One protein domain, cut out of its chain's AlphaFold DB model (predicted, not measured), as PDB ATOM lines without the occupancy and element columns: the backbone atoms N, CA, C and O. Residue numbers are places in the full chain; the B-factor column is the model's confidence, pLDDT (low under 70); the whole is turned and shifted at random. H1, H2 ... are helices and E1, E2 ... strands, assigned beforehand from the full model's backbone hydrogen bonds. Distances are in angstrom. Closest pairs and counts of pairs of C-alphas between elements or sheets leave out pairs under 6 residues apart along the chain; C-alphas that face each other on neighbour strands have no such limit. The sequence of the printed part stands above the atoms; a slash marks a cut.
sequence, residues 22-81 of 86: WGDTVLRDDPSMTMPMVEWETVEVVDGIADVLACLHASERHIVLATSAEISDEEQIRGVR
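What this domain is: This is residues 22 to 81 of the 86 residues of an uncharacterized protein of Anaerolineales bacterium (UniProt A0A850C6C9). This model has little regular structure: a long winding loop, residues 22 to 48, fills one end, and H1 and E1 make a V whose tip, residues 54 to 60, sticks out at the other. E1 runs from that tip back toward the loop end, the link of residues 66 to 73 first runs on the same way and then turns, and the short H2, residues 74 to 79, follows it, with residues 80 and 81 after H2. The printed part has 60 residues, 20 of them in named elements, in the order H1, E1, H2, mostly helix. It is elongated, 36 by 23 by 17 A, and only just compact, close to loose, with a radius of gyration of the C-alphas of 12.5 A.

How they stand to each other: Pass residues 22 to 48 to reach H1, residues 49 to 58. A tight link leads to E1, residues 62 to 65, which pairs with no named strand; the closest C-alphas of the two, His 57 and Ile 63, are 7.4 A apart. H2, residues 74 to 79, is apart from both. In H1 and H2 every O i to N i+4 pair is within hydrogen-bond range.

Where its parts are: Find C-alpha 49 at (-35.215, -47.999, -40.404); H1 runs 14.1 A from there. E1 spans 10.2 A, and H2 spans 8.6 A to C-alpha 79 at (-34.997, -29.591, -45.725).

The domain as a whole: Look at Ser 32 and Glu 60 for the farthest C-alphas, 37.1 A apart. The printed part has no cut, no link between named elements is long, and pLDDT is under 70 at residues 79 to 81.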
ATOM      1  N   TRP A  22     -33.207 -38.175 -34.735       89.75
ATOM      2  CA  TRP A  22     -32.550 -38.121 -36.034       89.75
ATOM      3  C   TRP A  22     -31.221 -38.885 -36.034       89.75
ATOM      4  O   TRP A  22     -31.126 -39.914 -36.712       89.75
ATOM      5  N   GLY A  23     -30.233 -38.400 -35.276       91.00
ATOM      6  CA  GLY A  23     -28.903 -39.002 -35.171       91.00
ATOM      7  C   GLY A  23     -28.952 -40.363 -34.479       91.00
ATOM      8  O   GLY A  23     -29.735 -40.572 -33.553       91.00
ATOM      9  N   ASP A  24     -28.188 -41.320 -34.998       92.88
ATOM     10  CA  ASP A  24     -28.102 -42.720 -34.559       92.88
ATOM     11  C   ASP A  24     -29.432 -43.490 -34.464       92.88
ATOM     12  O   ASP A  24     -29.482 -44.628 -33.992       92.88
ATOM     13  N   THR A  25     -30.515 -42.905 -34.976       94.44
ATOM     14  CA  THR A  25     -31.855 -43.500 -34.993       94.44
ATOM     15  C   THR A  25     -32.379 -43.624 -36.417       94.44
ATOM     16  O   THR A  25     -32.828 -44.700 -36.814       94.44
ATOM     17  N   VAL A  26     -32.325 -42.538 -37.196       93.94
ATOM     18  CA  VAL A  26     -32.738 -42.527 -38.608       93.94
ATOM     19  C   VAL A  26     -31.525 -42.485 -39.527       93.94
ATOM     20  O   VAL A  26     -31.446 -43.282 -40.464       93.94
ATOM     21  N   LEU A  27     -30.577 -41.593 -39.241       93.06
ATOM     22  CA  LEU A  27     -29.293 -41.505 -39.936       93.06
ATOM     23  C   LEU A  27     -28.167 -41.795 -38.944       93.06
ATOM     24  O   LEU A  27     -28.291 -41.432 -37.777       93.06
ATOM     25  N   ARG A  28     -27.086 -42.440 -39.388       93.75
ATOM     26  CA  ARG A  28     -25.885 -42.595 -38.555       93.75
ATOM     27  C   ARG A  28     -25.268 -41.231 -38.297       93.75
ATOM     28  O   ARG A  28     -25.123 -40.449 -39.238       93.75
ATOM     29  N   ASP A  29     -24.917 -40.970 -37.045       91.69
ATOM     30  CA  ASP A  29     -24.225 -39.745 -36.670       91.69
ATOM     31  C   ASP A  29     -22.703 -39.933 -36.753       91.69
ATOM     32  O   ASP A  29     -22.156 -40.964 -36.356       91.69
ATOM     33  N   ASP A  30     -22.015 -38.931 -37.297       90.50
ATOM     34  CA  ASP A  30     -20.560 -38.852 -37.332       90.50
ATOM     35  C   ASP A  30     -20.132 -37.695 -36.425       90.50
ATOM     36  O   ASP A  30     -20.165 -36.532 -36.840       90.50
ATOM     37  N   PRO A  31     -19.683 -37.984 -35.191       89.31
ATOM     38  CA  PRO A  31     -19.324 -36.946 -34.231       89.31
ATOM     39  C   PRO A  31     -18.076 -36.148 -34.642       89.31
ATOM     40  O   PRO A  31     -17.734 -35.171 -33.973       89.31
ATOM     41  N   SER A  32     -17.361 -36.555 -35.698       91.25
ATOM     42  CA  SER A  32     -16.248 -35.777 -36.249       91.25
ATOM     43  C   SER A  32     -16.708 -34.636 -37.164       91.25
ATOM     44  O   SER A  32     -15.957 -33.678 -37.372       91.25
ATOM     45  N   MET A  33     -17.945 -34.698 -37.665       89.19
ATOM     46  CA  MET A  33     -18.538 -33.670 -38.511       89.19
ATOM     47  C   MET A  33     -19.091 -32.531 -37.654       89.19
ATOM     48  O   MET A  33     -19.999 -32.703 -36.847       89.19
ATOM     49  N   THR A  34     -18.567 -31.323 -37.852       88.56
ATOM     50  CA  THR A  34     -18.957 -30.130 -37.077       88.56
ATOM     51  C   THR A  34     -19.898 -29.209 -37.848       88.56
ATOM     52  O   THR A  34     -19.920 -28.008 -37.596       88.56
ATOM     53  N   MET A  35     -20.606 -29.736 -38.843       89.38
ATOM     54  CA  MET A  35     -21.579 -29.011 -39.661       89.38
ATOM     55  C   MET A  35     -22.910 -29.770 -39.655       89.38
ATOM     56  O   MET A  35     -22.906 -30.977 -39.405       89.38
ATOM     57  N   PRO A  36     -24.044 -29.105 -39.919       87.19
ATOM     58  CA  PRO A  36     -25.348 -29.759 -39.976       87.19
ATOM     59  C   PRO A  36     -25.370 -30.952 -40.939       87.19
ATOM     60  O   PRO A  36     -24.840 -30.854 -42.043       87.19
ATOM     61  N   MET A  37     -26.057 -32.040 -40.569       88.62
ATOM     62  CA  MET A  37     -26.216 -33.236 -41.419       88.62
ATOM     63  C   MET A  37     -26.768 -32.936 -42.819       88.62
ATOM     64  O   MET A  37     -26.482 -33.661 -43.765       88.62
ATOM     65  N   VAL A  38     -27.551 -31.861 -42.973       86.19
ATOM     66  CA  VAL A  38     -28.090 -31.432 -44.278       86.19
ATOM     67  C   VAL A  38     -27.002 -30.933 -45.239       86.19
ATOM     68  O   VAL A  38     -27.221 -30.895 -46.446       86.19
ATOM     69  N   GLU A  39     -25.841 -30.552 -44.712       87.94
ATOM     70  CA  GLU A  39     -24.695 -30.079 -45.488       87.94
ATOM     71  C   GLU A  39     -23.673 -31.193 -45.765       87.94
ATOM     72  O   GLU A  39     -22.690 -30.962 -46.470       87.94
ATOM     73  N   TRP A  40     -23.872 -32.396 -45.220       90.44
ATOM     74  CA  TRP A  40     -22.947 -33.506 -45.426       90.44
ATOM     75  C   TRP A  40     -23.002 -33.995 -46.874       90.44
ATOM     76  O   TRP A  40     -24.072 -34.105 -47.472       90.44
ATOM     77  N   GLU A  41     -21.839 -34.339 -47.432       90.31
ATOM     78  CA  GLU A  41     -21.739 -34.877 -48.797       90.31
ATOM     79  C   GLU A  41     -22.462 -36.222 -48.934       90.31
ATOM     80  O   GLU A  41     -23.045 -36.531 -49.972       90.31
ATOM     81  N   THR A  42     -22.422 -37.041 -47.887       88.94
ATOM     82  CA  THR A  42     -23.103 -38.332 -47.837       88.94
ATOM     83  C   THR A  42     -23.706 -38.526 -46.458       88.94
ATOM     84  O   THR A  42     -23.070 -38.249 -45.446       88.94
ATOM     85  N   VAL A  43     -24.935 -39.035 -46.437       90.56
ATOM     86  CA  VAL A  43     -25.614 -39.483 -45.224       90.56
ATOM     87  C   VAL A  43     -25.833 -40.988 -45.298       90.56
ATOM     88  O   VAL A  43     -26.135 -41.525 -46.365       90.56
ATOM     89  N   GLU A  44     -25.697 -41.668 -44.164       93.38
ATOM     90  CA  GLU A  44     -25.954 -43.102 -44.062       93.38
ATOM     91  C   GLU A  44     -27.217 -43.350 -43.245       93.38
ATOM     92  O   GLU A  44     -27.410 -42.788 -42.170       93.38
ATOM     93  N   VAL A  45     -28.087 -44.208 -43.763       94.69
ATOM     94  CA  VAL A  45     -29.326 -44.609 -43.102       94.69
ATOM     95  C   VAL A  45     -29.029 -45.723 -42.094       94.69
ATOM     96  O   VAL A  45     -28.275 -46.646 -42.398       94.69
ATOM     97  N   VAL A  46     -29.642 -45.678 -40.908       96.19
ATOM     98  CA  VAL A  46     -29.543 -46.784 -39.940       96.19
ATOM     99  C   VAL A  46     -30.236 -48.031 -40.495       96.19
ATOM    100  O   VAL A  46     -31.383 -47.976 -40.941       96.19
ATOM    101  N   ASP A  47     -29.557 -49.179 -40.443       96.56
ATOM    102  CA  ASP A  47     -30.067 -50.438 -40.990       96.56
ATOM    103  C   ASP A  47     -31.472 -50.785 -40.467       96.56
ATOM    104  O   ASP A  47     -31.744 -50.777 -39.264       96.56
ATOM    105  N   GLY A  48     -32.380 -51.113 -41.389       95.94
ATOM    106  CA  GLY A  48     -33.753 -51.519 -41.075       95.94
ATOM    107  C   GLY A  48     -34.728 -50.377 -40.763       95.94
ATOM    108  O   GLY A  48     -35.929 -50.639 -40.650       95.94
ATOM    109  N   ILE A  49     -34.289 -49.112 -40.683       96.25
ATOM    110  CA  ILE A  49     -35.215 -47.999 -40.404       96.25
ATOM    111  C   ILE A  49     -36.277 -47.843 -41.500       96.25
ATOM    112  O   ILE A  49     -37.435 -47.571 -41.192       96.25
ATOM    113  N   ALA A  50     -35.928 -48.088 -42.766       94.50
ATOM    114  CA  ALA A  50     -36.874 -48.018 -43.879       94.50
ATOM    115  C   ALA A  50     -38.059 -48.985 -43.684       94.50
ATOM    116  O   ALA A  50     -39.218 -48.582 -43.818       94.50
ATOM    117  N   ASP A  51     -37.782 -50.225 -43.273       96.81
ATOM    118  CA  ASP A  51     -38.805 -51.242 -43.009       96.81
ATOM    119  C   ASP A  51     -39.670 -50.875 -41.797       96.81
ATOM    120  O   ASP A  51     -40.896 -51.043 -41.814       96.81
ATOM    121  N   VAL A  52     -39.052 -50.324 -40.748       96.06
ATOM    122  CA  VAL A  52     -39.765 -49.846 -39.555       96.06
ATOM    123  C   VAL A  52     -40.720 -48.710 -39.917       96.06
ATOM    124  O   VAL A  52     -41.897 -48.758 -39.548       96.06
ATOM    125  N   LEU A  53     -40.252 -47.713 -40.671       95.25
ATOM    126  CA  LEU A  53     -41.074 -46.582 -41.104       95.25
ATOM    127  C   LEU A  53     -42.227 -47.043 -42.004       95.25
ATOM    128  O   LEU A  53     -43.367 -46.617 -41.793       95.25
ATOM    129  N   ALA A  54     -41.972 -47.968 -42.935       94.69
ATOM    130  CA  ALA A  54     -43.005 -48.551 -43.789       94.69
ATOM    131  C   ALA A  54     -44.077 -49.295 -42.972       94.69
ATOM    132  O   ALA A  54     -45.277 -49.098 -43.190       94.69
ATOM    133  N   CYS A  55     -43.663 -50.096 -41.988       95.19
ATOM    134  CA  CYS A  55     -44.567 -50.821 -41.094       95.19
ATOM    135  C   CYS A  55     -45.434 -49.869 -40.252       95.19
ATOM    136  O   CYS A  55     -46.655 -50.038 -40.151       95.19
ATOM    137  N   LEU A  56     -44.829 -48.824 -39.681       93.50
ATOM    138  CA  LEU A  56     -45.549 -47.837 -38.876       93.50
ATOM    139  C   LEU A  56     -46.536 -47.028 -39.723       93.50
ATOM    140  O   LEU A  56     -47.683 -46.854 -39.299       93.50
ATOM    141  N   HIS A  57     -46.136 -46.615 -40.926       91.12
ATOM    142  CA  HIS A  57     -47.004 -45.912 -41.867       91.12
ATOM    143  C   HIS A  57     -48.196 -46.780 -42.301       91.12
ATOM    144  O   HIS A  57     -49.341 -46.335 -42.230       91.12
ATOM    145  N   ALA A  58     -47.967 -48.056 -42.640       91.56
ATOM    146  CA  ALA A  58     -49.037 -49.006 -42.969       91.56
ATOM    147  C   ALA A  58     -50.029 -49.227 -41.807       91.56
ATOM    148  O   ALA A  58     -51.187 -49.599 -42.023       91.56
ATOM    149  N   SER A  59     -49.590 -48.970 -40.570       91.00
ATOM    150  CA  SER A  59     -50.429 -49.012 -39.370       91.00
ATOM    151  C   SER A  59     -51.175 -47.702 -39.062       91.00
ATOM    152  O   SER A  59     -51.761 -47.589 -37.984       91.00
ATOM    153  N   GLU A  60     -51.194 -46.744 -39.999       90.38
ATOM    154  CA  GLU A  60     -51.889 -45.447 -39.896       90.38
ATOM    155  C   GLU A  60     -51.358 -44.561 -38.752       90.38
ATOM    156  O   GLU A  60     -52.103 -43.787 -38.144       90.38
ATOM    157  N   ARG A  61     -50.074 -44.699 -38.401       92.62
ATOM    158  CA  ARG A  61     -49.441 -43.854 -37.379       92.62
ATOM    159  C   ARG A  61     -48.855 -42.603 -38.011       92.62
ATOM    160  O   ARG A  61     -48.230 -42.662 -39.065       92.62
ATOM    161  N   HIS A  62     -48.997 -41.481 -37.318       93.75
ATOM    162  CA  HIS A  62     -48.247 -40.271 -37.617       93.75
ATOM    163  C   HIS A  62     -46.802 -40.438 -37.158       93.75
ATOM    164  O   HIS A  62     -46.535 -40.735 -35.993       93.75
ATOM    165  N   ILE A  63     -45.875 -40.224 -38.082       94.75
ATOM    166  CA  ILE A  63     -44.439 -40.292 -37.836       94.75
ATOM    167  C   ILE A  63     -43.916 -38.861 -37.806       94.75
ATOM    168  O   ILE A  63     -44.205 -38.072 -38.708       94.75
ATOM    169  N   VAL A  64     -43.177 -38.519 -36.755       92.31
ATOM    170  CA  VAL A  64     -42.618 -37.182 -36.544       92.31
ATOM    171  C   VAL A  64     -41.126 -37.317 -36.280       92.31
ATOM    172  O   VAL A  64     -40.725 -38.128 -35.452       92.31
ATOM    173  N   LEU A  65     -40.318 -36.510 -36.962       89.50
ATOM    174  CA  LEU A  65     -38.909 -36.344 -36.622       89.50
ATOM    175  C   LEU A  65     -38.798 -35.305 -35.502       89.50
ATOM    176  O   LEU A  65     -39.347 -34.208 -35.619       89.50
ATOM    177  N   ALA A  66     -38.119 -35.658 -34.419       88.00
ATOM    178  CA  ALA A  66     -37.902 -34.821 -33.251       88.00
ATOM    179  C   ALA A  66     -36.419 -34.878 -32.891       88.00
ATOM    180  O   ALA A  66     -35.957 -35.853 -32.316       88.00
ATOM    181  N   THR A  67     -35.683 -33.832 -33.242       83.62
ATOM    182  CA  THR A  67     -34.237 -33.747 -33.033       83.62
ATOM    183  C   THR A  67     -33.904 -32.620 -32.063       83.62
ATOM    184  O   THR A  67     -34.614 -31.616 -31.999       83.62
ATOM    185  N   SER A  68     -32.819 -32.799 -31.312       81.56
ATOM    186  CA  SER A  68     -32.214 -31.757 -30.474       81.56
ATOM    187  C   SER A  68     -30.906 -31.219 -31.064       81.56
ATOM    188  O   SER A  68     -30.121 -30.615 -30.340       81.56
ATOM    189  N   ALA A  69     -30.667 -31.440 -32.365       81.88
ATOM    190  CA  ALA A  69     -29.466 -30.999 -33.063       81.88
ATOM    191  C   ALA A  69     -29.290 -29.474 -32.960       81.88
ATOM    192  O   ALA A  69     -29.858 -28.717 -33.741       81.88
ATOM    193  N   GLU A  70     -28.470 -29.038 -32.003       80.94
ATOM    194  CA  GLU A  70     -28.219 -27.623 -31.697       80.94
ATOM    195  C   GLU A  70     -27.586 -26.873 -32.875       80.94
ATOM    196  O   GLU A  70     -27.741 -25.663 -33.014       80.94
ATOM    197  N   ILE A  71     -26.881 -27.610 -33.734       80.56
ATOM    198  CA  ILE A  71     -26.204 -27.068 -34.907       80.56
ATOM    199  C   ILE A  71     -27.154 -26.791 -36.080       80.56
ATOM    200  O   ILE A  71     -26.761 -26.097 -37.010       80.56
ATOM    201  N   SER A  72     -28.381 -27.324 -36.057       81.12
ATOM    202  CA  SER A  72     -29.364 -27.151 -37.133       81.12
ATOM    203  C   SER A  72     -30.467 -26.173 -36.740       81.12
ATOM    204  O   SER A  72     -31.013 -26.248 -35.639       81.12
ATOM    205  N   ASP A  73     -30.857 -25.302 -37.664       84.31
ATOM    206  CA  ASP A  73     -32.085 -24.521 -37.542       84.31
ATOM    207  C   ASP A  73     -33.326 -25.294 -38.048       84.31
ATOM    208  O   ASP A  73     -33.247 -26.398 -38.596       84.31
ATOM    209  N   GLU A  74     -34.518 -24.725 -37.844       81.31
ATOM    210  CA  GLU A  74     -35.779 -25.358 -38.248       81.31
ATOM    211  C   GLU A  74     -35.884 -25.565 -39.772       81.31
ATOM    212  O   GLU A  74     -36.457 -26.564 -40.220       81.31
ATOM    213  N   GLU A  75     -35.342 -24.648 -40.580       80.31
ATOM    214  CA  GLU A  75     -35.381 -24.760 -42.042       80.31
ATOM    215  C   GLU A  75     -34.512 -25.928 -42.516       80.31
ATOM    216  O   GLU A  75     -34.955 -26.727 -43.349       80.31
ATOM    217  N   GLN A  76     -33.332 -26.090 -41.917       79.50
ATOM    218  CA  GLN A  76     -32.418 -27.203 -42.162       79.50
ATOM    219  C   GLN A  76     -33.048 -28.547 -41.776       79.50
ATOM    220  O   GLN A  76     -33.004 -29.495 -42.566       79.50
ATOM    221  N   ILE A  77     -33.737 -28.620 -40.631       78.50
ATOM    222  CA  ILE A  77     -34.473 -29.827 -40.207       78.50
ATOM    223  C   ILE A  77     -35.606 -30.161 -41.197       78.50
ATOM    224  O   ILE A  77     -35.830 -31.326 -41.537       78.50
ATOM    225  N   ARG A  78     -36.327 -29.152 -41.709       75.50
ATOM    226  CA  ARG A  78     -37.397 -29.353 -42.709       75.50
ATOM    227  C   ARG A  78     -36.862 -29.750 -44.088       75.50
ATOM    228  O   ARG A  78     -37.572 -30.443 -44.825       75.50
ATOM    229  N   GLY A  79     -35.648 -29.328 -44.438       66.19
ATOM    230  CA  GLY A  79     -34.997 -29.591 -45.725       66.19
ATOM    231  C   GLY A  79     -34.775 -31.076 -46.028       66.19
ATOM    232  O   GLY A  79     -34.827 -31.479 -47.188       66.19
ATOM    233  N   VAL A  80     -34.671 -31.912 -44.990       62.47
ATOM    234  CA  VAL A  80     -34.489 -33.378 -45.076       62.47
ATOM    235  C   VAL A  80     -35.669 -34.094 -45.760       62.47
ATOM    236  O   VAL A  80     -35.577 -35.251 -46.158       62.47
ATOM    237  N   ARG A  81     -36.801 -33.409 -45.971       51.50
ATOM    238  CA  ARG A  81     -38.056 -33.975 -46.498       51.50
ATOM    239  C   ARG A  81     -38.017 -34.447 -47.970       51.50
ATOM    240  O   ARG A  81     -39.054 -34.838 -48.505       51.50
TER     241      ARG A  81